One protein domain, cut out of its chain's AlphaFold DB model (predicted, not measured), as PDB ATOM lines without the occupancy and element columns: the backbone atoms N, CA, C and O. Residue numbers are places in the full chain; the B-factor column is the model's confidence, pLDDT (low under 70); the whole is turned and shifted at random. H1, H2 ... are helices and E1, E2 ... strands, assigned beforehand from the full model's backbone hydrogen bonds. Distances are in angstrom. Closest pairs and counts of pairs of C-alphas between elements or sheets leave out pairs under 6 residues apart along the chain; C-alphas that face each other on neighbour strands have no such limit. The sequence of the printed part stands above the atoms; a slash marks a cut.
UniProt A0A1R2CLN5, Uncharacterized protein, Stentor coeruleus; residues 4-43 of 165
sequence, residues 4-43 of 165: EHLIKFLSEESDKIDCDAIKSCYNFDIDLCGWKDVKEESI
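AT A GLANCE: This is residues 4 to 43 of the 165 residues of an uncharacterized protein of Stentor coeruleus (UniProt A0A1R2CLN5). A small hairpin of two strands, E1 and E2, sits at one end of a long thin shape, and a single helix, H1, sticks out far from it at the other end, joined by a stretched link. Residues 4 to 22, with H1 among them, stand free and make most of the length. The printed part has 40 residues with one named helix and two named strands, in the order H1, E1, E2; the sheet, in the order E1, E2, is antiparallel. The class is mixed, helices and strands, with under half of the residues in named elements. The whole is extended, with a radius of gyration of the C-alphas of 16.6 A and spans of 49 by 22 by 10 A.

HOW THE PARTS SIT: E1, residues 26 to 29, and E2, residues 34 to 37, are antiparallel neighbours and form a hairpin over a tight link of 4 residues. Their N-to-C directions stand at 135 degrees. The C-alphas of Phe 28 and Trp 35 face each other at 4.6 A. N 29 and O 34, 2.8 A apart, and N 36 and O 27, 3.0 A apart, are within hydrogen-bond range. H1, residues 4 to 14, is apart from E2. In H1 every O i to N i+4 pair is within hydrogen-bond range.

IN THESE COORDINATES: E1 runs from C-alpha 26 at (32.155, -20.263, -41.803) over 9.1 A. E2 is 9.9 A long and ends with C-alpha 37 at (33.359, -25.869, -42.652). H1 begins with C-alpha 4 at (23.503, 9.065, -61.772) and is 15.3 A long.

THE WHOLE: The two C-alphas farthest apart are those of Glu 4 and Asp 31, at 49.2 A. The printed part has no cut. The link from H1 to E1, 11 residues, is long. The mean pLDDT of the printed part is 70.7, and it is under 70 in residues 14 to 26 and 37 to 43 of this predicted model.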
ATOM      1  N   GLU A   4      24.409  10.047 -61.158       89.94
ATOM      2  CA  GLU A   4      23.503   9.065 -61.772       89.94
ATOM      3  C   GLU A   4      24.238   7.982 -62.579       89.94
ATOM      4  O   GLU A   4      23.831   6.822 -62.598       89.94
ATOM      5  N   HIS A   5      25.351   8.339 -63.229       90.88
ATOM      6  CA  HIS A   5      26.144   7.387 -64.010       90.88
ATOM      7  C   HIS A   5      26.958   6.458 -63.108       90.88
ATOM      8  O   HIS A   5      27.124   5.287 -63.440       90.88
ATOM      9  N   LEU A   6      27.442   6.964 -61.971       90.25
ATOM     10  CA  LEU A   6      28.153   6.157 -60.982       90.25
ATOM     11  C   LEU A   6      27.204   5.159 -60.309       90.25
ATOM     12  O   LEU A   6      27.540   3.986 -60.190       90.25
ATOM     13  N   ILE A   7      26.003   5.609 -59.936       88.31
ATOM     14  CA  ILE A   7      24.973   4.750 -59.339       88.31
ATOM     15  C   ILE A   7      24.583   3.638 -60.315       88.31
ATOM     16  O   ILE A   7      24.611   2.470 -59.946       88.31
ATOM     17  N   LYS A   8      24.303   3.979 -61.580       89.31
ATOM     18  CA  LYS A   8      23.951   2.991 -62.607       89.31
ATOM     19  C   LYS A   8      25.054   1.950 -62.816       89.31
ATOM     20  O   LYS A   8      24.751   0.768 -62.924       89.31
ATOM     21  N   PHE A   9      26.312   2.386 -62.854       88.19
ATOM     22  CA  PHE A   9      27.462   1.497 -63.004       88.19
ATOM     23  C   PHE A   9      27.587   0.518 -61.827       88.19
ATOM     24  O   PHE A   9      27.688  -0.686 -62.039       88.19
ATOM     25  N   LEU A  10      27.500   1.020 -60.590       85.25
ATOM     26  CA  LEU A  10      27.606   0.192 -59.385       85.25
ATOM     27  C   LEU A  10      26.427  -0.775 -59.226       85.25
ATOM     28  O   LEU A  10      26.634  -1.901 -58.787       85.25
ATOM     29  N   SER A  11      25.215  -0.359 -59.604       83.06
ATOM     30  CA  SER A  11      24.032  -1.228 -59.607       83.06
ATOM     31  C   SER A  11      24.146  -2.360 -60.631       83.06
ATOM     32  O   SER A  11      23.840  -3.507 -60.323       83.06
ATOM     33  N   GLU A  12      24.638  -2.067 -61.836       81.75
ATOM     34  CA  GLU A  12      24.833  -3.091 -62.868       81.75
ATOM     35  C   GLU A  12      25.937  -4.096 -62.491       81.75
ATOM     36  O   GLU A  12      25.905  -5.252 -62.911       81.75
ATOM     37  N   GLU A  13      26.928  -3.660 -61.711       72.44
ATOM     38  CA  GLU A  13      28.008  -4.517 -61.224       72.44
ATOM     39  C   GLU A  13      27.594  -5.323 -59.983       72.44
ATOM     40  O   GLU A  13      27.977  -6.487 -59.871       72.44
ATOM     41  N   SER A  14      26.741  -4.779 -59.102       65.44
ATOM     42  CA  SER A  14      26.210  -5.514 -57.945       65.44
ATOM     43  C   SER A  14      25.275  -6.656 -58.333       65.44
ATOM     44  O   SER A  14      25.317  -7.706 -57.699       65.44
ATOM     45  N   ASP A  15      24.487  -6.490 -59.398       66.06
ATOM     46  CA  ASP A  15      23.553  -7.523 -59.871       66.06
ATOM     47  C   ASP A  15      24.273  -8.740 -60.487       66.06
ATOM     48  O   ASP A  15      23.680  -9.806 -60.638       66.06
ATOM     49  N   LYS A  16      25.563  -8.598 -60.830       66.31
ATOM     50  CA  LYS A  16      26.420  -9.671 -61.372       66.31
ATOM     51  C   LYS A  16      27.158 -10.452 -60.281       66.31
ATOM     52  O   LYS A  16      27.769 -11.478 -60.579       66.31
ATOM     53  N   ILE A  17      27.128  -9.980 -59.034       65.44
ATOM     54  CA  ILE A  17      27.695 -10.695 -57.891       65.44
ATOM     55  C   ILE A  17      26.619 -11.660 -57.394       65.44
ATOM     56  O   ILE A  17      25.858 -11.359 -56.477       65.44
ATOM     57  N   ASP A  18      26.544 -12.827 -58.033       56.28
ATOM     58  CA  ASP A  18      25.710 -13.926 -57.559       56.28
ATOM     59  C   ASP A  18      26.043 -14.237 -56.089       56.28
ATOM     60  O   ASP A  18      27.208 -14.360 -55.689       56.28
ATOM     61  N   CYS A  19      25.003 -14.398 -55.271       56.03
ATOM     62  CA  CYS A  19      25.068 -14.723 -53.842       56.03
ATOM     63  C   CYS A  19      25.726 -16.085 -53.530       56.03
ATOM     64  O   CYS A  19      25.683 -16.540 -52.384       56.03
ATOM     65  N   ASP A  20      26.354 -16.745 -54.500       53.25
ATOM     66  CA  ASP A  20      27.094 -17.991 -54.305       53.25
ATOM     67  C   ASP A  20      28.310 -17.811 -53.381       53.25
ATOM     68  O   ASP A  20      28.734 -18.765 -52.726       53.25
ATOM     69  N   ALA A  21      28.801 -16.579 -53.197       53.88
ATOM     70  CA  ALA A  21      29.795 -16.262 -52.168       53.88
ATOM     71  C   ALA A  21      29.223 -16.240 -50.730       53.88
ATOM     72  O   ALA A  21      29.976 -16.365 -49.764       53.88
ATOM     73  N   ILE A  22      27.898 -16.120 -50.559       53.75
ATOM     74  CA  ILE A  22      27.241 -15.988 -49.243       53.75
ATOM     75  C   ILE A  22      26.939 -17.363 -48.612       53.75
ATOM     76  O   ILE A  22      26.691 -17.458 -47.411       53.75
ATOM     77  N   LYS A  23      27.023 -18.464 -49.372       56.81
ATOM     78  CA  LYS A  23      26.727 -19.814 -48.851       56.81
ATOM     79  C   LYS A  23      27.838 -20.456 -48.026       56.81
ATOM     80  O   LYS A  23      27.588 -21.457 -47.358       56.81
ATOM     81  N   SER A  24      29.037 -19.879 -47.990       57.03
ATOM     82  CA  SER A  24      30.069 -20.341 -47.058       57.03
ATOM     83  C   SER A  24      29.865 -19.701 -45.677       57.03
ATOM     84  O   SER A  24      30.521 -18.738 -45.288       57.03
ATOM     85  N   CYS A  25      28.893 -20.224 -44.923       60.06
ATOM     86  CA  CYS A  25      28.758 -19.931 -43.497       60.06
ATOM     87  C   CYS A  25      29.928 -20.578 -42.742       60.06
ATOM     88  O   CYS A  25      29.822 -21.694 -42.230       60.06
ATOM     89  N   TYR A  26      31.062 -19.884 -42.688       60.44
ATOM     90  CA  TYR A  26      32.155 -20.263 -41.803       60.44
ATOM     91  C   TYR A  26      31.781 -19.878 -40.374       60.44
ATOM     92  O   TYR A  26      31.713 -18.698 -40.029       60.44
ATOM     93  N   ASN A  27      31.555 -20.879 -39.528       73.19
ATOM     94  CA  ASN A  27      31.448 -20.656 -38.094       73.19
ATOM     95  C   ASN A  27      32.849 -20.745 -37.481       73.19
ATOM     96  O   ASN A  27      33.605 -21.682 -37.755       73.19
ATOM     97  N   PHE A  28      33.201 -19.757 -36.657       72.44
ATOM     98  CA  PHE A  28      34.422 -19.808 -35.862       72.44
ATOM     99  C   PHE A  28      34.204 -20.753 -34.677       72.44
ATOM    100  O   PHE A  28      33.348 -20.508 -33.826       72.44
ATOM    101  N   ASP A  29      34.965 -21.842 -34.640       77.31
ATOM    102  CA  ASP A  29      34.955 -22.808 -33.551       77.31
ATOM    103  C   ASP A  29      35.918 -22.324 -32.458       77.31
ATOM    104  O   ASP A  29      37.134 -22.245 -32.660       77.31
ATOM    105  N   ILE A  30      35.354 -21.942 -31.310       76.50
ATOM    106  CA  ILE A  30      36.097 -21.390 -30.170       76.50
ATOM    107  C   ILE A  30      37.007 -22.458 -29.551       76.50
ATOM    108  O   ILE A  30      38.133 -22.144 -29.163       76.50
ATOM    109  N   ASP A  31      36.563 -23.714 -29.516       80.56
ATOM    110  CA  ASP A  31      37.299 -24.813 -28.888       80.56
ATOM    111  C   ASP A  31      38.492 -25.248 -29.749       80.56
ATOM    112  O   ASP A  31      39.549 -25.613 -29.230       80.56
ATOM    113  N   LEU A  32      38.349 -25.154 -31.075       82.12
ATOM    114  CA  LEU A  32      39.421 -25.429 -32.037       82.12
ATOM    115  C   LEU A  32      40.245 -24.185 -32.406       82.12
ATOM    116  O   LEU A  32      41.250 -24.314 -33.106       82.12
ATOM    117  N   CYS A  33      39.834 -22.994 -31.952       79.44
ATOM    118  CA  CYS A  33      40.405 -21.701 -32.346       79.44
ATOM    119  C   CYS A  33      40.601 -21.588 -33.871       79.44
ATOM    120  O   CYS A  33      41.641 -21.123 -34.351       79.44
ATOM    121  N   GLY A  34      39.609 -22.042 -34.636       84.06
ATOM    122  CA  GLY A  34      39.717 -22.202 -36.082       84.06
ATOM    123  C   GLY A  34      38.381 -22.065 -36.798       84.06
ATOM    124  O   GLY A  34      37.313 -22.176 -36.203       84.06
ATOM    125  N   TRP A  35      38.444 -21.811 -38.102       83.56
ATOM    126  CA  TRP A  35      37.263 -21.794 -38.958       83.56
ATOM    127  C   TRP A  35      36.867 -23.224 -39.297       83.56
ATOM    128  O   TRP A  35      37.713 -24.016 -39.716       83.56
ATOM    129  N   LYS A  36      35.593 -23.556 -39.098       77.62
ATOM    130  CA  LYS A  36      35.067 -24.879 -39.414       77.62
ATOM    131  C   LYS A  36      34.103 -24.788 -40.585       77.62
ATOM    132  O   LYS A  36      33.180 -23.974 -40.571       77.62
ATOM    133  N   ASP A  37      34.296 -25.675 -41.554       69.12
ATOM    134  CA  ASP A  37      33.359 -25.869 -42.652       69.12
ATOM    135  C   ASP A  37      32.070 -26.481 -42.097       69.12
ATOM    136  O   ASP A  37      32.035 -27.636 -41.655       69.12
ATOM    137  N   VAL A  38      30.999 -25.692 -42.076       63.22
ATOM    138  CA  VAL A  38      29.680 -26.175 -41.672       63.22
ATOM    139  C   VAL A  38      29.019 -26.780 -42.902       63.22
ATOM    140  O   VAL A  38      28.645 -26.070 -43.830       63.22
ATOM    141  N   LYS A  39      28.881 -28.109 -42.918       60.41
ATOM    142  CA  LYS A  39      28.135 -28.803 -43.972       60.41
ATOM    143  C   LYS A  39      26.670 -28.359 -43.931       60.41
ATOM    144  O   LYS A  39      26.028 -28.386 -42.884       60.41
ATOM    145  N   GLU A  40      26.159 -27.979 -45.095       56.12
ATOM    146  CA  GLU A  40      24.871 -27.310 -45.331       56.12
ATOM    147  C   GLU A  40      23.639 -28.099 -44.820       56.12
ATOM    148  O   GLU A  40      22.557 -27.547 -44.617       56.12
ATOM    149  N   GLU A  41      23.804 -29.391 -44.531       54.44
ATOM    150  CA  GLU A  41      22.732 -30.311 -44.133       54.44
ATOM    151  C   GLU A  41      22.146 -30.035 -42.734       54.44
ATOM    152  O   GLU A  41      21.006 -30.425 -42.466       54.44
ATOM    153  N   SER A  42      22.845 -29.308 -41.850       54.31
ATOM    154  CA  SER A  42      22.329 -28.963 -40.511       54.31
ATOM    155  C   SER A  42      21.613 -27.607 -40.426       54.31
ATOM    156  O   SER A  42      21.077 -27.270 -39.371       54.31
ATOM    157  N   ILE A  43      21.579 -26.820 -41.508       52.88
ATOM    158  CA  ILE A  43      21.136 -25.408 -41.486       52.88
ATOM    159  C   ILE A  43      19.601 -25.268 -41.616       52.88
ATOM    160  O   ILE A  43      19.039 -24.191 -41.433       52.88
TER     161      ILE A  43